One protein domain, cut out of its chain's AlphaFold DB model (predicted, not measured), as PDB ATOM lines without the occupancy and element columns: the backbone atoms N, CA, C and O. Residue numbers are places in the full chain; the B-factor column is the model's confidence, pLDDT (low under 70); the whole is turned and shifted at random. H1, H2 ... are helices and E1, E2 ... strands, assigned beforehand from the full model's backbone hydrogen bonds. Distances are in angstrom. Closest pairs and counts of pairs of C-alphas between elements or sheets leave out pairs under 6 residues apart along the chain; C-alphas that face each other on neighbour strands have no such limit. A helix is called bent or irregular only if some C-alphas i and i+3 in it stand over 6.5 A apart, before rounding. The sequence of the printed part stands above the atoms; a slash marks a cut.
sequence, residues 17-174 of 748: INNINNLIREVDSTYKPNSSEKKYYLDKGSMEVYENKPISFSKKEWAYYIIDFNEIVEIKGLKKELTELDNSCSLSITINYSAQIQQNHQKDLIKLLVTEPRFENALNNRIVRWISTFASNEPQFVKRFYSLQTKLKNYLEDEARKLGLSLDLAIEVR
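This is residues 17 to 174 of the 748 residues of an uncharacterized protein of Bacteroidales bacterium (UniProt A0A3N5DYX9). Two lobes sit end to end as a rod: a small sheet of E1, E3 and E2 with H1 over one face, then a longer sheet of E4, E5 and E6 with H2 and H3 over one face. The 158 printed residues have three named helices and six named strands, in the order E1 E2 E3 E4 E5 H1 H2 H3 E6; the class is mixed. Both sheets, E1 - E3 - E2 and E4 - E5 - E6, are antiparallel. The whole is only just loose, close to compact, with a radius of gyration of the C-alphas of 18.2 A, and spans 61 by 29 by 24 A.

Find C-alpha 24 at (-52.622, 43.126, 93.611), where E1, residues 24 to 27, begins. Read on to E2, 37 to 43, E3, 62 to 68, E4, 73 to 83, 29.3 A long, and E5, 90 to 101, 33.3 A. Then come H1, residues 106 to 115, H2, residues 119 to 137, 27.2 A, irregular H3, residues 145 to 162, with C-alphas 147 and 150 7.4 A apart, and E6, residues 165 to 173, which ends with C-alpha 173 at (-62.040, 65.126, 111.104).

Look at N 25 and O 66, 3.1 A, for E1 and E3, and N 40 and O 65, 2.8 A, for the hairpin E2 and E3. H1 is on this sheet at a height of 9.4 A, two layers, helix over sheet. Hairpin E4 and E5 has N 80 and O 93 at 3.0 A; E5 and E6 have N 96 and O 170 at 2.8 A. H2 and H3 are on one face of this sheet, again two layers, and touch at Trp 130 and Leu 156, C-alphas 6.7 A apart, at a steep tilt of 51 degrees, opposite ways. H1 and H2 touch only at the corner, Leu 113 and Phe 119, C-alphas 6.0 A apart. Every O i to N i+4 pair is within hydrogen-bond range in H2, 5 of 6 in H1 and 12 of 14 in H3.

The C-alphas farthest apart, Phe 57 and Ser 88, are 61.9 A apart. The printed part has no cut; the link E2 to E3 is long. Look for pLDDT under 70 at residues 17 to 22, 55 to 59, 87, 113 to 115 and 117.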
ATOM      1  N   ILE A  17     -66.570  52.034  92.019       41.72
ATOM      2  CA  ILE A  17     -65.847  50.763  92.085       41.72
ATOM      3  C   ILE A  17     -64.415  51.068  91.629       41.72
ATOM      4  O   ILE A  17     -64.039  50.819  90.489       41.72
ATOM      5  N   ASN A  18     -63.631  51.681  92.514       51.34
ATOM      6  CA  ASN A  18     -62.186  51.713  92.401       51.34
ATOM      7  C   ASN A  18     -61.734  50.302  92.765       51.34
ATOM      8  O   ASN A  18     -61.722  49.921  93.935       51.34
ATOM      9  N   ASN A  19     -61.462  49.478  91.753       56.00
ATOM     10  CA  ASN A  19     -60.991  48.113  91.954       56.00
ATOM     11  C   ASN A  19     -59.582  48.155  92.566       56.00
ATOM     12  O   ASN A  19     -58.584  48.071  91.866       56.00
ATOM     13  N   ILE A  20     -59.492  48.221  93.895       61.22
ATOM     14  CA  ILE A  20     -58.250  48.044  94.678       61.22
ATOM     15  C   ILE A  20     -57.598  46.690  94.402       61.22
ATOM     16  O   ILE A  20     -56.384  46.537  94.509       61.22
ATOM     17  N   ASN A  21     -58.398  45.733  93.940       60.84
ATOM     18  CA  ASN A  21     -57.928  44.458  93.417       60.84
ATOM     19  C   ASN A  21     -57.056  44.610  92.150       60.84
ATOM     20  O   ASN A  21     -56.432  43.643  91.737       60.84
ATOM     21  N   ASN A  22     -56.969  45.783  91.516       69.50
ATOM     22  CA  ASN A  22     -56.076  45.986  90.374       69.50
ATOM     23  C   ASN A  22     -54.602  46.100  90.789       69.50
ATOM     24  O   ASN A  22     -53.753  45.622  90.041       69.50
ATOM     25  N   LEU A  23     -54.310  46.648  91.981       77.19
ATOM     26  CA  LEU A  23     -52.944  46.781  92.516       77.19
ATOM     27  C   LEU A  23     -52.296  45.417  92.744       77.19
ATOM     28  O   LEU A  23     -51.179  45.178  92.293       77.19
ATOM     29  N   ILE A  24     -53.008  44.526  93.444       81.81
ATOM     30  CA  ILE A  24     -52.622  43.126  93.611       81.81
ATOM     31  C   ILE A  24     -53.867  42.246  93.560       81.81
ATOM     32  O   ILE A  24     -54.803  42.439  94.337       81.81
ATOM     33  N   ARG A  25     -53.850  41.236  92.691       81.19
ATOM     34  CA  ARG A  25     -54.934  40.249  92.562       81.19
ATOM     35  C   ARG A  25     -54.409  38.848  92.375       81.19
ATOM     36  O   ARG A  25     -53.406  38.646  91.691       81.19
ATOM     37  N   GLU A  26     -55.137  37.889  92.935       84.56
ATOM     38  CA  GLU A  26     -55.012  36.495  92.532       84.56
ATOM     39  C   GLU A  26     -55.583  36.343  91.114       84.56
ATOM     40  O   GLU A  26     -56.644  36.877  90.788       84.56
ATOM     41  N   VAL A  27     -54.848  35.656  90.250       84.31
ATOM     42  CA  VAL A  27     -55.215  35.401  88.857       84.31
ATOM     43  C   VAL A  27     -55.059  33.923  88.537       84.31
ATOM     44  O   VAL A  27     -54.356  33.179  89.222       84.31
ATOM     45  N   ASP A  28     -55.650  33.501  87.426       85.00
ATOM     46  CA  ASP A  28     -55.461  32.146  86.937       85.00
ATOM     47  C   ASP A  28     -54.036  31.890  86.425       85.00
ATOM     48  O   ASP A  28     -53.284  32.776  85.986       85.00
ATOM     49  N   SER A  29     -53.670  30.609  86.407       81.12
ATOM     50  CA  SER A  29     -52.368  30.150  85.909       81.12
ATOM     51  C   SER A  29     -52.079  30.595  84.466       81.12
ATOM     52  O   SER A  29     -50.920  30.838  84.124       81.12
ATOM     53  N   THR A  30     -53.122  30.787  83.655       82.88
ATOM     54  CA  THR A  30     -53.067  31.176  82.237       82.88
ATOM     55  C   THR A  30     -52.950  32.683  82.001       82.88
ATOM     56  O   THR A  30     -52.690  33.096  80.871       82.88
ATOM     57  N   TYR A  31     -53.096  33.512  83.042       86.25
ATOM     58  CA  TYR A  31     -53.046  34.968  82.913       86.25
ATOM     59  C   TYR A  31     -51.662  35.463  82.468       86.25
ATOM     60  O   TYR A  31     -50.640  35.044  83.035       86.25
ATOM     61  N   LYS A  32     -51.643  36.372  81.485       82.94
ATOM     62  CA  LYS A  32     -50.436  37.015  80.948       82.94
ATOM     63  C   LYS A  32     -50.362  38.473  81.431       82.94
ATOM     64  O   LYS A  32     -51.284  39.215  81.108       82.94
ATOM     65  N   PRO A  33     -49.301  38.869  82.164       84.75
ATOM     66  CA  PRO A  33     -49.124  40.249  82.610       84.75
ATOM     67  C   PRO A  33     -48.946  41.205  81.424       84.75
ATOM     68  O   PRO A  33     -48.327  40.842  80.417       84.75
ATOM     69  N   ASN A  34     -49.478  42.416  81.557       84.38
ATOM     70  CA  ASN A  34     -49.185  43.533  80.657       84.38
ATOM     71  C   ASN A  34     -47.781  44.138  80.947       84.38
ATOM     72  O   ASN A  34     -47.000  43.587  81.720       84.38
ATOM     73  N   SER A  35     -47.437  45.270  80.323       81.12
ATOM     74  CA  SER A  35     -46.128  45.924  80.506       81.12
ATOM     75  C   SER A  35     -45.908  46.583  81.876       81.12
ATOM     76  O   SER A  35     -44.758  46.847  82.223       81.12
ATOM     77  N   SER A  36     -46.969  46.887  82.630       80.88
ATOM     78  CA  SER A  36     -46.906  47.456  83.988       80.88
ATOM     79  C   SER A  36     -47.026  46.400  85.091       80.88
ATOM     80  O   SER A  36     -46.759  46.685  86.259       80.88
ATOM     81  N   GLU A  37     -47.372  45.168  84.718       86.62
ATOM     82  CA  GLU A  37     -47.660  44.071  85.625       86.62
ATOM     83  C   GLU A  37     -46.511  43.069  85.744       86.62
ATOM     84  O   GLU A  37     -45.830  42.718  84.779       86.62
ATOM     85  N   LYS A  38     -46.348  42.505  86.941       87.69
ATOM     86  CA  LYS A  38     -45.445  41.375  87.181       87.69
ATOM     87  C   LYS A  38     -46.173  40.252  87.900       87.69
ATOM     88  O   LYS A  38     -46.900  40.473  88.868       87.69
ATOM     89  N   LYS A  39     -45.966  39.029  87.408       87.25
ATOM     90  CA  LYS A  39     -46.567  37.808  87.951       87.25
ATOM     91  C   LYS A  39     -45.681  37.212  89.040       87.25
ATOM     92  O   LYS A  39     -44.484  37.043  88.836       87.25
ATOM     93  N   TYR A  40     -46.294  36.842  90.154       88.38
ATOM     94  CA  TYR A  40     -45.674  36.209  91.307       88.38
ATOM     95  C   TYR A  40     -46.381  34.894  91.640       88.38
ATOM     96  O   TYR A  40     -47.555  34.691  91.320       88.38
ATOM     97  N   TYR A  41     -45.653  33.993  92.290       87.31
ATOM     98  CA  TYR A  41     -46.088  32.632  92.588       87.31
ATOM     99  C   TYR A  41     -46.036  32.411  94.094       87.31
ATOM    100  O   TYR A  41     -44.965  32.519  94.689       87.31
ATOM    101  N   LEU A  42     -47.172  32.089  94.702       85.81
ATOM    102  CA  LEU A  42     -47.267  31.727  96.112       85.81
ATOM    103  C   LEU A  42     -47.443  30.212  96.235       85.81
ATOM    104  O   LEU A  42     -48.381  29.647  95.668       85.81
ATOM    105  N   ASP A  43     -46.560  29.569  96.994       86.00
ATOM    106  CA  ASP A  43     -46.736  28.180  97.427       86.00
ATOM    107  C   ASP A  43     -47.703  28.150  98.618       86.00
ATOM    108  O   ASP A  43     -47.365  28.640  99.697       86.00
ATOM    109  N   LYS A  44     -48.906  27.587  98.441       80.69
ATOM    110  CA  LYS A  44     -49.922  27.537  99.510       80.69
ATOM    111  C   LYS A  44     -49.489  26.675 100.703       80.69
ATOM    112  O   LYS A  44     -50.023  26.852 101.792       80.69
ATOM    113  N   GLY A  45     -48.539  25.754 100.516       78.75
ATOM    114  CA  GLY A  45     -48.049  24.877 101.581       78.75
ATOM    115  C   GLY A  45     -46.991  25.530 102.472       78.75
ATOM    116  O   GLY A  45     -47.041  25.373 103.689       78.75
ATOM    117  N   SER A  46     -46.036  26.262 101.886       80.19
ATOM    118  CA  SER A  46     -44.953  26.931 102.634       80.19
ATOM    119  C   SER A  46     -45.206  28.414 102.911       80.19
ATOM    120  O   SER A  46     -44.478  29.016 103.699       80.19
ATOM    121  N   MET A  47     -46.211  29.013 102.265       80.44
ATOM    122  CA  MET A  47     -46.482  30.456 102.258       80.44
ATOM    123  C   MET A  47     -45.315  31.307 101.719       80.44
ATOM    124  O   MET A  47     -45.213  32.508 101.995       80.44
ATOM    125  N   GLU A  48     -44.414  30.703 100.939       82.88
ATOM    126  CA  GLU A  48     -43.312  31.415 100.292       82.88
ATOM    127  C   GLU A  48     -43.716  31.982  98.927       82.88
ATOM    128  O   GLU A  48     -44.436  31.352  98.150       82.88
ATOM    129  N   VAL A  49     -43.207  33.184  98.627       84.81
ATOM    130  CA  VAL A  49     -43.494  33.932  97.396       84.81
ATOM    131  C   VAL A  49     -42.258  33.973  96.501       84.81
ATOM    132  O   VAL A  49     -41.179  34.411  96.918       84.81
ATOM    133  N   TYR A  50     -42.435  33.582  95.243       84.25
ATOM    134  CA  TYR A  50     -41.397  33.519  94.222       84.25
ATOM    135  C   TYR A  50     -41.725  34.437  93.040       84.25
ATOM    136  O   TYR A  50     -42.883  34.602  92.663       84.25
ATOM    137  N   GLU A  51     -40.691  35.014  92.427       81.38
ATOM    138  CA  GLU A  51     -40.821  35.835  91.209       81.38
ATOM    139  C   GLU A  51     -40.925  34.992  89.941       81.38
ATOM    140  O   GLU A  51     -41.560  35.385  88.972       81.38
ATOM    141  N   ASN A  52     -40.322  33.807  89.968       81.00
ATOM    142  CA  ASN A  52     -40.376  32.828  88.897       81.00
ATOM    143  C   ASN A  52     -40.866  31.514  89.487       81.00
ATOM    144  O   ASN A  52     -40.469  31.157  90.597       81.00
ATOM    145  N   LYS A  53     -41.709  30.784  88.752       76.31
ATOM    146  CA  LYS A  53     -42.195  29.479  89.201       76.31
ATOM    147  C   LYS A  53     -40.997  28.528  89.333       76.31
ATOM    148  O   LYS A  53     -40.357  28.252  88.316       76.31
ATOM    149  N   PRO A  54     -40.666  28.026  90.534       74.88
ATOM    150  CA  PRO A  54     -39.568  27.083  90.674       74.88
ATOM    151  C   PRO A  54     -39.917  25.770  89.960       74.88
ATOM    152  O   PRO A  54     -41.054  25.294  90.021       74.88
ATOM    153  N   ILE A  55     -38.933  25.179  89.279       67.12
ATOM    154  CA  ILE A  55     -39.064  23.871  88.628       67.12
ATOM    155  C   ILE A  55     -39.095  22.823  89.746       67.12
ATOM    156  O   ILE A  55     -38.057  22.392  90.241       67.12
ATOM    157  N   SER A  56     -40.291  22.475  90.216       57.94
ATOM    158  CA  SER A  56     -40.487  21.508  91.295       57.94
ATOM    159  C   SER A  56     -41.271  20.299  90.790       57.94
ATOM    160  O   SER A  56     -42.306  20.452  90.146       57.94
ATOM    161  N   PHE A  57     -40.765  19.100  91.089       53.72
ATOM    162  CA  PHE A  57     -41.340  17.809  90.690       53.72
ATOM    163  C   PHE A  57     -42.414  17.283  91.666       53.72
ATOM    164  O   PHE A  57     -42.930  16.183  91.471       53.72
ATOM    165  N   SER A  58     -42.773  18.039  92.712       59.25
ATOM    166  CA  SER A  58     -43.863  17.689  93.635       59.25
ATOM    167  C   SER A  58     -45.168  18.424  93.292       59.25
ATOM    168  O   SER A  58     -45.157  19.543  92.774       59.25
ATOM    169  N   LYS A  59     -46.316  17.789  93.582       65.12
ATOM    170  CA  LYS A  59     -47.664  18.372  93.436       65.12
ATOM    171  C   LYS A  59     -47.882  19.491  94.469       65.12
ATOM    172  O   LYS A  59     -48.567  19.288  95.464       65.12
ATOM    173  N   LYS A  60     -47.262  20.652  94.263       72.81
ATOM    174  CA  LYS A  60     -47.522  21.863  95.056       72.81
ATOM    175  C   LYS A  60     -48.768  22.584  94.539       72.81
ATOM    176  O   LYS A  60     -48.938  22.719  93.324       72.81
ATOM    177  N   GLU A  61     -49.609  23.062  95.452       81.44
ATOM    178  CA  GLU A  61     -50.718  23.963  95.132       81.44
ATOM    179  C   GLU A  61     -50.212  25.405  95.062       81.44
ATOM    180  O   GLU A  61     -49.673  25.945  96.028       81.44
ATOM    181  N   TRP A  62     -50.382  26.026  93.896       83.44
ATOM    182  CA  TRP A  62     -49.887  27.371  93.614       83.44
ATOM    183  C   TRP A  62     -51.044  28.359  93.514       83.44
ATOM    184  O   TRP A  62     -52.005  28.096  92.791       83.44
ATOM    185  N   ALA A  63     -50.910  29.511  94.166       86.19
ATOM    186  CA  ALA A  63     -51.667  30.713  93.827       86.19
ATOM    187  C   ALA A  63     -50.797  31.640  92.972       86.19
ATOM    188  O   ALA A  63     -49.581  31.731  93.172       86.19
ATOM    189  N   TYR A  64     -51.414  32.322  92.013       87.06
ATOM    190  CA  TYR A  64     -50.723  33.246  91.120       87.06
ATOM    191  C   TYR A  64     -51.215  34.649  91.408       87.06
ATOM    192  O   TYR A  64     -52.413  34.890  91.364       87.06
ATOM    193  N   TYR A  65     -50.296  35.570  91.664       87.12
ATOM    194  CA  TYR A  65     -50.628  36.962  91.933       87.12
ATOM    195  C   TYR A  65     -50.047  37.855  90.849       87.12
ATOM    196  O   TYR A  65     -48.954  37.599  90.346       87.12
ATOM    197  N   ILE A  66     -50.773  38.903  90.487       86.62
ATOM    198  CA  ILE A  66     -50.282  39.973  89.620       86.62
ATOM    199  C   ILE A  66     -50.188  41.233  90.451       86.62
ATOM    200  O   ILE A  66     -51.135  41.547  91.167       86.62
ATOM    201  N   ILE A  67     -49.055  41.917  90.339       86.38
ATOM    202  CA  ILE A  67     -48.836  43.253  90.886       86.38
ATOM    203  C   ILE A  67     -48.723  44.224  89.716       86.38
ATOM    204  O   ILE A  67     -47.867  44.001  88.860       86.38
ATOM    205  N   ASP A  68     -49.537  45.279  89.698       87.00
ATOM    206  CA  ASP A  68     -49.364  46.417  88.785       87.00
ATOM    207  C   ASP A  68     -48.617  47.550  89.511       87.00
ATOM    208  O   ASP A  68     -49.048  48.016  90.566       87.00
ATOM    209  N   PHE A  69     -47.467  47.966  88.972       83.06
ATOM    210  CA  PHE A  69     -46.627  49.015  89.572       83.06
ATOM    211  C   PHE A  69     -47.005  50.439  89.135       83.06
ATOM    212  O   PHE A  69     -46.563  51.409  89.757       83.06
ATOM    213  N   ASN A  70     -47.793  50.578  88.068       83.56
ATOM    214  CA  ASN A  70     -48.222  51.873  87.540       83.56
ATOM    215  C   ASN A  70     -49.654  52.227  87.959       83.56
ATOM    216  O   ASN A  70     -50.027  53.396  87.871       83.56
ATOM    217  N   GLU A  71     -50.439  51.251  88.418       84.06
ATOM    218  CA  GLU A  71     -51.774  51.490  88.966       84.06
ATOM    219  C   GLU A  71     -51.691  52.283  90.282       84.06
ATOM    220  O   GLU A  71     -50.948  51.935  91.203       84.06
ATOM    221  N   ILE A  72     -52.495  53.342  90.383       84.00
ATOM    222  CA  ILE A  72     -52.730  54.098  91.617       84.00
ATOM    223  C   ILE A  72     -54.182  53.875  91.999       84.00
ATOM    224  O   ILE A  72     -55.075  54.094  91.180       84.00
ATOM    225  N   VAL A  73     -54.434  53.480  93.246       83.56
ATOM    226  CA  VAL A  73     -55.809  53.287  93.711       83.56
ATOM    227  C   VAL A  73     -56.164  54.252  94.817       83.56
ATOM    228  O   VAL A  73     -55.487  54.309  95.836       83.56
ATOM    229  N   GLU A  74     -57.274  54.957  94.622       84.31
ATOM    230  CA  GLU A  74     -57.867  55.847  95.612       84.31
ATOM    231  C   GLU A  74     -58.941  55.138  96.438       84.31
ATOM    232  O   GLU A  74     -59.914  54.601  95.900       84.31
ATOM    233  N   ILE A  75     -58.804  55.218  97.754       85.06
ATOM    234  CA  ILE A  75     -59.777  54.784  98.750       85.06
ATOM    235  C   ILE A  75     -60.315  56.020  99.451       85.06
ATOM    236  O   ILE A  75     -59.563  56.884  99.903       85.06
ATOM    237  N   LYS A  76     -61.641  56.106  99.536       86.31
ATOM    238  CA  LYS A  76     -62.338  57.215 100.186       86.31
ATOM    239  C   LYS A  76     -63.206  56.678 101.309       86.31
ATOM    240  O   LYS A  76     -63.890  55.671 101.141       86.31
ATOM    241  N   GLY A  77     -63.213  57.379 102.436       84.94
ATOM    242  CA  GLY A  77     -64.176  57.129 103.499       84.94
ATOM    243  C   GLY A  77     -63.790  56.061 104.524       84.94
ATOM    244  O   GLY A  77     -64.693  55.556 105.191       84.94
ATOM    245  N   LEU A  78     -62.507  55.711 104.699       88.94
ATOM    246  CA  LEU A  78     -62.098  54.818 105.794       88.94
ATOM    247  C   LEU A  78     -62.322  55.532 107.133       88.94
ATOM    248  O   LEU A  78     -61.641  56.504 107.448       88.94
ATOM    249  N   LYS A  79     -63.286  55.067 107.931       89.69
ATOM    250  CA  LYS A  79     -63.652  55.706 109.204       89.69
ATOM    251  C   LYS A  79     -62.938  55.049 110.377       89.69
ATOM    252  O   LYS A  79     -62.902  53.823 110.479       89.69
ATOM    253  N   LYS A  80     -62.437  55.865 111.304       89.12
ATOM    254  CA  LYS A  80     -61.892  55.411 112.585       89.12
ATOM    255  C   LYS A  80     -62.351  56.338 113.701       89.12
ATOM    256  O   LYS A  80     -62.135  57.544 113.642       89.12
ATOM    257  N   GLU A  81     -62.955  55.753 114.725       87.00
ATOM    258  CA  GLU A  81     -63.198  56.430 115.992       87.00
ATOM    259  C   GLU A  81     -61.980  56.256 116.906       87.00
ATOM    260  O   GLU A  81     -61.411  55.162 117.027       87.00
ATOM    261  N   LEU A  82     -61.553  57.365 117.495       86.25
ATOM    262  CA  LEU A  82     -60.432  57.481 118.412       86.25
ATOM    263  C   LEU A  82     -60.982  57.939 119.754       86.25
ATOM    264  O   LEU A  82     -61.717  58.916 119.804       86.25
ATOM    265  N   THR A  83     -60.619  57.262 120.832       83.06
ATOM    266  CA  THR A  83     -61.019  57.620 122.194       83.06
ATOM    267  C   THR A  83     -59.771  57.837 123.027       83.06
ATOM    268  O   THR A  83     -58.815  57.066 122.922       83.06
ATOM    269  N   GLU A  84     -59.769  58.883 123.845       79.38
ATOM    270  CA  GLU A  84     -58.698  59.104 124.813       79.38
ATOM    271  C   GLU A  84     -58.694  57.981 125.869       79.38
ATOM    272  O   GLU A  84     -59.732  57.373 126.136       79.38
ATOM    273  N   LEU A  85     -57.537  57.694 126.480       74.06
ATOM    274  CA  LEU A  85     -57.384  56.585 127.440       74.06
ATOM    275  C   LEU A  85     -58.288  56.708 128.679       74.06
ATOM    276  O   LEU A  85     -58.651  55.701 129.280       74.06
ATOM    277  N   ASP A  86     -58.650  57.932 129.060       73.06
ATOM    278  CA  ASP A  86     -59.552  58.237 130.175       73.06
ATOM    279  C   ASP A  86     -61.036  58.273 129.765       73.06
ATOM    280  O   ASP A  86     -61.894  58.609 130.582       73.06
ATOM    281  N   ASN A  87     -61.348  57.942 128.505       69.50
ATOM    282  CA  ASN A  87     -62.668  58.072 127.884       69.50
ATOM    283  C   ASN A  87     -63.273  59.486 127.991       69.50
ATOM    284  O   ASN A  87     -64.485  59.648 127.850       69.50
ATOM    285  N   SER A  88     -62.457  60.521 128.222       70.38
ATOM    286  CA  SER A  88     -62.951  61.898 128.358       70.38
ATOM    287  C   SER A  88     -63.407  62.505 127.032       70.38
ATOM    288  O   SER A  88     -64.155  63.479 127.028       70.38
ATOM    289  N   CYS A  89     -62.931  61.964 125.909       74.44
ATOM    290  CA  CYS A  89     -63.002  62.607 124.606       74.44
ATOM    291  C   CYS A  89     -62.948  61.549 123.490       74.44
ATOM    292  O   CYS A  89     -62.092  60.660 123.533       74.44
ATOM    293  N   SER A  90     -63.830  61.649 122.488       81.50
ATOM    294  CA  SER A  90     -63.766  60.841 121.264       81.50
ATOM    295  C   SER A  90     -63.724  61.697 119.992       81.50
ATOM    296  O   SER A  90     -64.296  62.785 119.921       81.50
ATOM    297  N   LEU A  91     -63.018  61.216 118.974       84.88
ATOM    298  CA  LEU A  91     -62.828  61.881 117.692       84.88
ATOM    299  C   LEU A  91     -63.039  60.881 116.562       84.88
ATOM    300  O   LEU A  91     -62.355  59.863 116.471       84.88
ATOM    301  N   SER A  92     -63.972  61.196 115.671       86.19
ATOM    302  CA  SER A  92     -64.191  60.432 114.447       86.19
ATOM    303  C   SER A  92     -63.402  61.050 113.300       86.19
ATOM    304  O   SER A  92     -63.680  62.177 112.886       86.19
ATOM    305  N   ILE A  93     -62.446  60.298 112.761       89.69
ATOM    306  CA  ILE A  93     -61.681  60.688 111.575       89.69
ATOM    307  C   ILE A  93     -62.105  59.865 110.358       89.69
ATOM    308  O   ILE A  93     -62.488  58.697 110.464       89.69
ATOM    309  N   THR A  94     -62.020  60.498 109.197       90.31
ATOM    310  CA  THR A  94     -62.176  59.892 107.879       90.31
ATOM    311  C   THR A  94     -60.839  59.970 107.165       90.31
ATOM    312  O   THR A  94     -60.228  61.030 107.090       90.31
ATOM    313  N   ILE A  95     -60.365  58.841 106.663       91.81
ATOM    314  CA  ILE A  95     -59.093  58.734 105.961       91.81
ATOM    315  C   ILE A  95     -59.412  58.452 104.500       91.81
ATOM    316  O   ILE A  95     -60.061  57.456 104.164       91.81
ATOM    317  N   ASN A  96     -58.954  59.347 103.641       91.12
ATOM    318  CA  ASN A  96     -58.917  59.165 102.202       91.12
ATOM    319  C   ASN A  96     -57.455  58.948 101.828       91.12
ATOM    320  O   ASN A  96     -56.584  59.655 102.336       91.12
ATOM    321  N   TYR A  97     -57.155  57.973 100.985       91.12
ATOM    322  CA  TYR A  97     -55.772  57.723 100.604       91.12
ATOM    323  C   TYR A  97     -55.648  57.171  99.200       91.12
ATOM    324  O   TYR A  97     -56.528  56.453  98.731       91.12
ATOM    325  N   SER A  98     -54.540  57.486  98.540       89.44
ATOM    326  CA  SER A  98     -54.105  56.796  97.333       89.44
ATOM    327  C   SER A  98     -52.942  55.864  97.662       89.44
ATOM    328  O   SER A  98     -52.111  56.173  98.516       89.44
ATOM    329  N   ALA A  99     -52.916  54.691  97.034       88.75
ATOM    330  CA  ALA A  99     -51.875  53.694  97.228       88.75
ATOM    331  C   ALA A  99     -51.255  53.284  95.891       88.75
ATOM    332  O   ALA A  99     -51.973  53.032  94.923       88.75
ATOM    333  N   GLN A 100     -49.928  53.170  95.872       88.56
ATOM    334  CA  GLN A 100     -49.141  52.653  94.751       88.56
ATOM    335  C   GLN A 100     -48.075  51.685  95.268       88.56
ATOM    336  O   GLN A 100     -47.479  51.913  96.322       88.56
ATOM    337  N   ILE A 101     -47.796  50.614  94.526       86.06
ATOM    338  CA  ILE A 101     -46.753  49.649  94.896       86.06
ATOM    339  C   ILE A 101     -45.401  50.086  94.339       86.06
ATOM    340  O   ILE A 101     -45.252  50.367  93.153       86.06
ATOM    341  N   GLN A 102     -44.393  50.104  95.203       84.00
ATOM    342  CA  GLN A 102     -43.008  50.366  94.837       84.00
ATOM    343  C   GLN A 102     -42.290  49.059  94.471       84.00
ATOM    344  O   GLN A 102     -42.673  47.964  94.881       84.00
ATOM    345  N   GLN A 103     -41.206  49.158  93.701       77.06
ATOM    346  CA  GLN A 103     -40.474  47.996  93.177       77.06
ATOM    347  C   GLN A 103     -39.674  47.200  94.233       77.06
ATOM    348  O   GLN A 103     -38.893  46.324  93.869       77.06
ATOM    349  N   ASN A 104     -39.920  47.413  95.528       71.44
ATOM    350  CA  ASN A 104     -39.249  46.739  96.637       71.44
ATOM    351  C   ASN A 104     -40.302  46.131  97.586       71.44
ATOM    352  O   ASN A 104     -41.359  46.718  97.769       71.44
ATOM    353  N   HIS A 105     -40.015  44.984  98.215       79.69
ATOM    354  CA  HIS A 105     -40.879  44.313  99.217       79.69
ATOM    355  C   HIS A 105     -42.169  43.632  98.704       79.69
ATOM    356  O   HIS A 105     -43.072  43.314  99.477       79.69
ATOM    357  N   GLN A 106     -42.243  43.273  97.420       82.19
ATOM    358  CA  GLN A 106     -43.427  42.629  96.820       82.19
ATOM    359  C   GLN A 106     -43.797  41.290  97.461       82.19
ATOM    360  O   GLN A 106     -44.969  40.927  97.543       82.19
ATOM    361  N   LYS A 107     -42.791  40.546  97.936       81.19
ATOM    362  CA  LYS A 107     -43.006  39.277  98.643       81.19
ATOM    363  C   LYS A 107     -43.765  39.486  99.953       81.19
ATOM    364  O   LYS A 107     -44.602  38.657 100.293       81.19
ATOM    365  N   ASP A 108     -43.494  40.582 100.655       79.81
ATOM    366  CA  ASP A 108     -44.129  40.902 101.934       79.81
ATOM    367  C   ASP A 108     -45.574  41.378 101.721       79.81
ATOM    368  O   ASP A 108     -46.468  40.984 102.471       79.81
ATOM    369  N   LEU A 109     -45.836  42.111 100.631       79.81
ATOM    370  CA  LEU A 109     -47.190  42.501 100.211       79.81
ATOM    371  C   LEU A 109     -48.063  41.310  99.813       79.81
ATOM    372  O   LEU A 109     -49.221  41.227 100.219       79.81
ATOM    373  N   ILE A 110     -47.513  40.358  99.055       78.62
ATOM    374  CA  ILE A 110     -48.249  39.145  98.680       78.62
ATOM    375  C   ILE A 110     -48.514  38.285  99.915       78.62
ATOM    376  O   ILE A 110     -49.619  37.777 100.062       78.62
ATOM    377  N   LYS A 111     -47.559  38.171 100.847       77.81
ATOM    378  CA  LYS A 111     -47.776  37.479 102.130       77.81
ATOM    379  C   LYS A 111     -48.873  38.131 102.977       77.81
ATOM    380  O   LYS A 111     -49.617  37.415 103.641       77.81
ATOM    381  N   LEU A 112     -49.010  39.457 102.933       73.00
ATOM    382  CA  LEU A 112     -50.084  40.185 103.617       73.00
ATOM    383  C   LEU A 112     -51.478  39.762 103.105       73.00
ATOM    384  O   LEU A 112     -52.403  39.582 103.897       73.00
ATOM    385  N   LEU A 113     -51.618  39.536 101.796       68.25
ATOM    386  CA  LEU A 113     -52.864  39.087 101.156       68.25
ATOM    387  C   LEU A 113     -53.266  37.658 101.491       68.25
ATOM    388  O   LEU A 113     -54.442  37.313 101.452       68.25
ATOM    389  N   VAL A 114     -52.303  36.821 101.861       67.06
ATOM    390  CA  VAL A 114     -52.588  35.448 102.281       67.06
ATOM    391  C   VAL A 114     -53.429  35.415 103.559       67.06
ATOM    392  O   VAL A 114     -54.199  34.482 103.769       67.06
ATOM    393  N   THR A 115     -53.302  36.438 104.410       65.94
ATOM    394  CA  THR A 115     -54.066  36.531 105.661       65.94
ATOM    395  C   THR A 115     -55.460  37.143 105.508       65.94
ATOM    396  O   THR A 115     -56.301  36.912 106.369       65.94
ATOM    397  N   GLU A 116     -55.727  37.881 104.428       73.56
ATOM    398  CA  GLU A 116     -56.996  38.581 104.184       73.56
ATOM    399  C   GLU A 116     -57.323  38.562 102.678       73.56
ATOM    400  O   GLU A 116     -56.592  39.171 101.894       73.56
ATOM    401  N   PRO A 117     -58.429  37.926 102.239       67.06
ATOM    402  CA  PRO A 117     -58.704  37.650 100.822       67.06
ATOM    403  C   PRO A 117     -58.980  38.893  99.958       67.06
ATOM    404  O   PRO A 117     -59.177  38.768  98.750       67.06
ATOM    405  N   ARG A 118     -59.020  40.098 100.544       75.69
ATOM    406  CA  ARG A 118     -59.158  41.373  99.825       75.69
ATOM    407  C   ARG A 118     -58.070  42.349 100.264       75.69
ATOM    408  O   ARG A 118     -58.000  42.693 101.444       75.69
ATOM    409  N   PHE A 119     -57.286  42.847  99.302       77.12
ATOM    410  CA  PHE A 119     -56.184  43.791  99.549       77.12
ATOM    411  C   PHE A 119     -56.637  45.038 100.308       77.12
ATOM    412  O   PHE A 119     -55.988  45.458 101.261       77.12
ATOM    413  N   GLU A 120     -57.790  45.580  99.917       80.62
ATOM    414  CA  GLU A 120     -58.424  46.725 100.567       80.62
ATOM    415  C   GLU A 120     -58.591  46.510 102.072       80.62
ATOM    416  O   GLU A 120     -58.146  47.333 102.865       80.62
ATOM    417  N   ASN A 121     -59.188  45.386 102.476       82.25
ATOM    418  CA  ASN A 121     -59.434  45.087 103.884       82.25
ATOM    419  C   ASN A 121     -58.120  44.922 104.648       82.25
ATOM    420  O   ASN A 121     -57.973  45.464 105.744       82.25
ATOM    421  N   ALA A 122     -57.154  44.214 104.055       81.75
ATOM    422  CA  ALA A 122     -55.838  44.004 104.648       81.75
ATOM    423  C   ALA A 122     -55.126  45.339 104.923       81.75
ATOM    424  O   ALA A 122     -54.606  45.555 106.023       81.75
ATOM    425  N   LEU A 123     -55.142  46.250 103.943       85.94
ATOM    426  CA  LEU A 123     -54.513  47.563 104.034       85.94
ATOM    427  C   LEU A 123     -55.279  48.506 104.973       85.94
ATOM    428  O   LEU A 123     -54.659  49.099 105.855       85.94
ATOM    429  N   ASN A 124     -56.611  48.574 104.874       88.81
ATOM    430  CA  ASN A 124     -57.474  49.344 105.780       88.81
ATOM    431  C   ASN A 124     -57.247  48.934 107.242       88.81
ATOM    432  O   ASN A 124     -57.005  49.783 108.100       88.81
ATOM    433  N   ASN A 125     -57.245  47.627 107.529       87.12
ATOM    434  CA  ASN A 125     -56.986  47.099 108.870       87.12
ATOM    435  C   ASN A 125     -55.581  47.468 109.365       87.12
ATOM    436  O   ASN A 125     -55.392  47.737 110.557       87.12
ATOM    437  N   ARG A 126     -54.586  47.512 108.470       89.12
ATOM    438  CA  ARG A 126     -53.221  47.921 108.816       89.12
ATOM    439  C   ARG A 126     -53.129  49.403 109.140       89.12
ATOM    440  O   ARG A 126     -52.597  49.733 110.196       89.12
ATOM    441  N   ILE A 127     -53.719  50.256 108.310       90.94
ATOM    442  CA  ILE A 127     -53.800  51.702 108.543       90.94
ATOM    443  C   ILE A 127     -54.500  51.979 109.875       90.94
ATOM    444  O   ILE A 127     -53.951  52.678 110.722       90.94
ATOM    445  N   VAL A 128     -55.650  51.351 110.134       91.81
ATOM    446  CA  VAL A 128     -56.369  51.473 111.416       91.81
ATOM    447  C   VAL A 128     -55.498  51.054 112.604       91.81
ATOM    448  O   VAL A 128     -55.513  51.710 113.654       91.81
ATOM    449  N   ARG A 129     -54.722  49.975 112.461       91.00
ATOM    450  CA  ARG A 129     -53.811  49.500 113.507       91.00
ATOM    451  C   ARG A 129     -52.648  50.462 113.726       91.00
ATOM    452  O   ARG A 129     -52.347  50.755 114.876       91.00
ATOM    453  N   TRP A 130     -52.031  50.978 112.668       94.56
ATOM    454  CA  TRP A 130     -50.966  51.979 112.763       94.56
ATOM    455  C   TRP A 130     -51.452  53.257 113.439       94.56
ATOM    456  O   TRP A 130     -50.794  53.733 114.358       94.56
ATOM    457  N   ILE A 131     -52.636  53.754 113.074       93.62
ATOM    458  CA  ILE A 131     -53.258  54.903 113.746       93.62
ATOM    459  C   ILE A 131     -53.438  54.617 115.238       93.62
ATOM    460  O   ILE A 131     -53.099  55.453 116.067       93.62
ATOM    461  N   SER A 132     -53.930  53.425 115.590       90.88
ATOM    462  CA  SER A 132     -54.134  53.042 116.994       90.88
ATOM    463  C   SER A 132     -52.805  52.943 117.761       90.88
ATOM    464  O   SER A 132     -52.725  53.380 118.908       90.88
ATOM    465  N   THR A 133     -51.748  52.425 117.128       92.69
ATOM    466  CA  THR A 133     -50.393  52.366 117.700       92.69
ATOM    467  C   THR A 133     -49.807  53.760 117.908       92.69
ATOM    468  O   THR A 133     -49.267  54.036 118.974       92.69
ATOM    469  N   PHE A 134     -49.938  54.650 116.920       93.25
ATOM    470  CA  PHE A 134     -49.485  56.035 117.031       93.25
ATOM    471  C   PHE A 134     -50.225  56.766 118.154       93.25
ATOM    472  O   PHE A 134     -49.590  57.341 119.034       93.25
ATOM    473  N   ALA A 135     -51.557  56.665 118.170       89.88
ATOM    474  CA  ALA A 135     -52.407  57.274 119.187       89.88
ATOM    475  C   ALA A 135     -52.051  56.809 120.606       89.88
ATOM    476  O   ALA A 135     -52.016  57.618 121.522       89.88
ATOM    477  N   SER A 136     -51.732  55.522 120.788       87.19
ATOM    478  CA  SER A 136     -51.371  54.965 122.102       87.19
ATOM    479  C   SER A 136     -50.016  55.460 122.625       87.19
ATOM    480  O   SER A 136     -49.775  55.414 123.828       87.19
ATOM    481  N   ASN A 137     -49.130  55.917 121.736       90.00
ATOM    482  CA  ASN A 137     -47.799  56.418 122.086       90.00
ATOM    483  C   ASN A 137     -47.772  57.939 122.319       90.00
ATOM    484  O   ASN A 137     -46.762  58.459 122.794       90.00
ATOM    485  N   GLU A 138     -48.853  58.653 121.997       88.75
ATOM    486  CA  GLU A 138     -48.953  60.107 122.119       88.75
ATOM    487  C   GLU A 138     -49.929  60.491 123.248       88.75
ATOM    488  O   GLU A 138     -51.129  60.236 123.144       88.75
ATOM    489  N   PRO A 139     -49.462  61.135 124.335       83.94
ATOM    490  CA  PRO A 139     -50.343  61.589 125.406       83.94
ATOM    491  C   PRO A 139     -51.347  62.631 124.906       83.94
ATOM    492  O   PRO A 139     -50.953  63.614 124.266       83.94
ATOM    493  N   GLN A 140     -52.624  62.465 125.271       83.31
ATOM    494  CA  GLN A 140     -53.707  63.372 124.875       83.31
ATOM    495  C   GLN A 140     -53.843  63.495 123.354       83.31
ATOM    496  O   GLN A 140     -54.096  64.585 122.824       83.31
ATOM    497  N   PHE A 141     -53.620  62.386 122.642       86.62
ATOM    498  CA  PHE A 141     -53.620  62.347 121.185       86.62
ATOM    499  C   PHE A 141     -54.894  62.954 120.597       86.62
ATOM    500  O   PHE A 141     -54.810  63.725 119.638       86.62
ATOM    501  N   VAL A 142     -56.056  62.666 121.194       85.31
ATOM    502  CA  VAL A 142     -57.341  63.156 120.692       85.31
ATOM    503  C   VAL A 142     -57.402  64.682 120.762       85.31
ATOM    504  O   VAL A 142     -57.676  65.322 119.752       85.31
ATOM    505  N   LYS A 143     -57.051  65.284 121.902       80.38
ATOM    506  CA  LYS A 143     -57.072  66.749 122.100       80.38
ATOM    507  C   LYS A 143     -56.054  67.473 121.222       80.38
ATOM    508  O   LYS A 143     -56.293  68.571 120.730       80.38
ATOM    509  N   ARG A 144     -54.909  66.833 120.985       84.69
ATOM    510  CA  ARG A 144     -53.793  67.394 120.211       84.69
ATOM    511  C   ARG A 144     -53.839  67.032 118.732       84.69
ATOM    512  O   ARG A 144     -52.893  67.369 118.015       84.69
ATOM    513  N   PHE A 145     -54.913  66.394 118.264       88.19
ATOM    514  CA  PHE A 145     -54.997  65.793 116.936       88.19
ATOM    515  C   PHE A 145     -54.548  66.736 115.816       88.19
ATOM    516  O   PHE A 145     -53.646  66.385 115.065       88.19
ATOM    517  N   TYR A 146     -55.089  67.956 115.743       84.25
ATOM    518  CA  TYR A 146     -54.740  68.909 114.678       84.25
ATOM    519  C   TYR A 146     -53.252  69.297 114.684       84.25
ATOM    520  O   TYR A 146     -52.647  69.446 113.626       84.25
ATOM    521  N   SER A 147     -52.620  69.379 115.861       85.50
ATOM    522  CA  SER A 147     -51.172  69.628 115.972       85.50
ATOM    523  C   SER A 147     -50.314  68.405 115.614       85.50
ATOM    524  O   SER A 147     -49.145  68.543 115.250       85.50
ATOM    525  N   LEU A 148     -50.884  67.200 115.719       89.06
ATOM    526  CA  LEU A 148     -50.220  65.921 115.458       89.06
ATOM    527  C   LEU A 148     -50.569  65.337 114.084       89.06
ATOM    528  O   LEU A 148     -49.943  64.366 113.674       89.06
ATOM    529  N   GLN A 149     -51.513  65.928 113.352       90.06
ATOM    530  CA  GLN A 149     -52.041  65.408 112.090       90.06
ATOM    531  C   GLN A 149     -50.935  65.182 111.054       90.06
ATOM    532  O   GLN A 149     -50.865  64.114 110.453       90.06
ATOM    533  N   THR A 150     -50.015  66.139 110.905       89.56
ATOM    534  CA  THR A 150     -48.858  66.004 110.005       89.56
ATOM    535  C   THR A 150     -47.912  64.894 110.459       89.56
ATOM    536  O   THR A 150     -47.414  64.133 109.635       89.56
ATOM    537  N   LYS A 151     -47.685  64.749 111.772       93.06
ATOM    538  CA  LYS A 151     -46.844  63.668 112.309       93.06
ATOM    539  C   LYS A 151     -47.481  62.299 112.086       93.06
ATOM    540  O   LYS A 151     -46.779  61.367 111.712       93.06
ATOM    541  N   LEU A 152     -48.796  62.197 112.276       93.50
ATOM    542  CA  LEU A 152     -49.564  60.992 111.991       93.50
ATOM    543  C   LEU A 152     -49.496  60.648 110.500       93.50
ATOM    544  O   LEU A 152     -49.218  59.499 110.172       93.50
ATOM    545  N   LYS A 153     -49.699  61.629 109.608       93.81
ATOM    546  CA  LYS A 153     -49.569  61.438 108.155       93.81
ATOM    547  C   LYS A 153     -48.192  60.867 107.810       93.81
ATOM    548  O   LYS A 153     -48.122  59.783 107.243       93.81
ATOM    549  N   ASN A 154     -47.120  61.518 108.258       93.38
ATOM    550  CA  ASN A 154     -45.750  61.066 108.003       93.38
ATOM    551  C   ASN A 154     -45.487  59.656 108.562       93.38
ATOM    552  O   ASN A 154     -44.886  58.827 107.888       93.38
ATOM    553  N   TYR A 155     -45.975  59.358 109.771       95.19
ATOM    554  CA  TYR A 155     -45.843  58.031 110.375       95.19
ATOM    555  C   TYR A 155     -46.522  56.939 109.536       95.19
ATOM    556  O   TYR A 155     -45.940  55.877 109.321       95.19
ATOM    557  N   LEU A 156     -47.734  57.196 109.036       94.19
ATOM    558  CA  LEU A 156     -48.463  56.248 108.191       94.19
ATOM    559  C   LEU A 156     -47.779  56.044 106.833       94.19
ATOM    560  O   LEU A 156     -47.709  54.911 106.357       94.19
ATOM    561  N   GLU A 157     -47.245  57.109 106.231       92.88
ATOM    562  CA  GLU A 157     -46.464  57.023 104.991       92.88
ATOM    563  C   GLU A 157     -45.174  56.216 105.184       92.88
ATOM    564  O   GLU A 157     -44.836  55.379 104.346       92.88
ATOM    565  N   ASP A 158     -44.470  56.414 106.302       92.38
ATOM    566  CA  ASP A 158     -43.245  55.680 106.623       92.38
ATOM    567  C   ASP A 158     -43.518  54.194 106.899       92.38
ATOM    568  O   ASP A 158     -42.783  53.329 106.413       92.38
ATOM    569  N   GLU A 159     -44.577  53.873 107.645       92.19
ATOM    570  CA  GLU A 159     -45.000  52.487 107.881       92.19
ATOM    571  C   GLU A 159     -45.416  51.784 106.584       92.19
ATOM    572  O   GLU A 159     -45.072  50.620 106.368       92.19
ATOM    573  N   ALA A 160     -46.088  52.494 105.677       89.75
ATOM    574  CA  ALA A 160     -46.431  51.958 104.368       89.75
ATOM    575  C   ALA A 160     -45.203  51.756 103.473       89.75
ATOM    576  O   ALA A 160     -45.089  50.715 102.818       89.75
ATOM    577  N   ARG A 161     -44.233  52.679 103.508       89.44
ATOM    578  CA  ARG A 161     -42.978  52.561 102.751       89.44
ATOM    579  C   ARG A 161     -42.175  51.329 103.162       89.44
ATOM    580  O   ARG A 161     -41.604  50.665 102.300       89.44
ATOM    581  N   LYS A 162     -42.188  50.961 104.451       88.25
ATOM    582  CA  LYS A 162     -41.573  49.712 104.951       88.25
ATOM    583  C   LYS A 162     -42.200  48.447 104.355       88.25
ATOM    584  O   LYS A 162     -41.536  47.418 104.304       88.25
ATOM    585  N   LEU A 163     -43.453  48.519 103.905       84.62
ATOM    586  CA  LEU A 163     -44.142  47.440 103.192       84.62
ATOM    587  C   LEU A 163     -44.006  47.546 101.667       84.62
ATOM    588  O   LEU A 163     -44.616  46.755 100.958       84.62
ATOM    589  N   GLY A 164     -43.237  48.503 101.141       86.50
ATOM    590  CA  GLY A 164     -43.123  48.720  99.699       86.50
ATOM    591  C   GLY A 164     -44.312  49.457  99.082       86.50
ATOM    592  O   GLY A 164     -44.547  49.327  97.884       86.50
ATOM    593  N   LEU A 165     -45.077  50.217  99.870       88.25
ATOM    594  CA  LEU A 165     -46.186  51.041  99.384       88.25
ATOM    595  C   LEU A 165     -45.832  52.526  99.450       88.25
ATOM    596  O   LEU A 165     -45.259  53.002 100.426       88.25
ATOM    597  N   SER A 166     -46.233  53.267  98.425       89.88
ATOM    598  CA  SER A 166     -46.366  54.718  98.480       89.88
ATOM    599  C   SER A 166     -47.810  55.040  98.835       89.88
ATOM    600  O   SER A 166     -48.712  54.644  98.095       89.88
ATOM    601  N   LEU A 167     -48.030  55.730  99.954       90.94
ATOM    602  CA  LEU A 167     -49.337  56.271 100.316       90.94
ATOM    603  C   LEU A 167     -49.313  57.790 100.189       90.94
ATOM    604  O   LEU A 167     -48.368  58.415 100.659       90.94
ATOM    605  N   ASP A 168     -50.366  58.367  99.623       90.38
ATOM    606  CA  ASP A 168     -50.710  59.770  99.854       90.38
ATOM    607  C   ASP A 168     -52.034  59.821 100.614       90.38
ATOM    608  O   ASP A 168     -53.039  59.259 100.180       90.38
ATOM    609  N   LEU A 169     -52.012  60.440 101.792       91.56
ATOM    610  CA  LEU A 169     -53.108  60.414 102.758       91.56
ATOM    611  C   LEU A 169     -53.706  61.809 102.953       91.56
ATOM    612  O   LEU A 169     -52.995  62.786 103.207       91.56
ATOM    613  N   ALA A 170     -55.030  61.875 102.958       90.56
ATOM    614  CA  ALA A 170     -55.814  62.981 103.481       90.56
ATOM    615  C   ALA A 170     -56.618  62.473 104.684       90.56
ATOM    616  O   ALA A 170     -57.472  61.595 104.563       90.56
ATOM    617  N   ILE A 171     -56.310  63.003 105.866       90.69
ATOM    618  CA  ILE A 171     -56.998  62.653 107.111       90.69
ATOM    619  C   ILE A 171     -57.896  63.825 107.471       90.69
ATOM    620  O   ILE A 171     -57.399  64.917 107.724       90.69
ATOM    621  N   GLU A 172     -59.198  63.606 107.516       86.31
ATOM    622  CA  GLU A 172     -60.199  64.628 107.804       86.31
ATOM    623  C   GLU A 172     -60.910  64.290 109.113       86.31
ATOM    624  O   GLU A 172     -61.277  63.142 109.362       86.31
ATOM    625  N   VAL A 173     -61.126  65.286 109.969       83.38
ATOM    626  CA  VAL A 173     -62.040  65.126 111.104       83.38
ATOM    627  C   VAL A 173     -63.458  65.227 110.569       83.38
ATOM    628  O   VAL A 173     -63.754  66.104 109.758       83.38
ATOM    629  N   ARG A 174     -64.350  64.344 111.021       75.00
ATOM    630  CA  ARG A 174     -65.771  64.460 110.701       75.00
ATOM    631  C   ARG A 174     -66.352  65.661 111.449       75.00
ATOM    632  O   ARG A 174     -66.844  65.530 112.563       75.00
TER     633      ARG A 174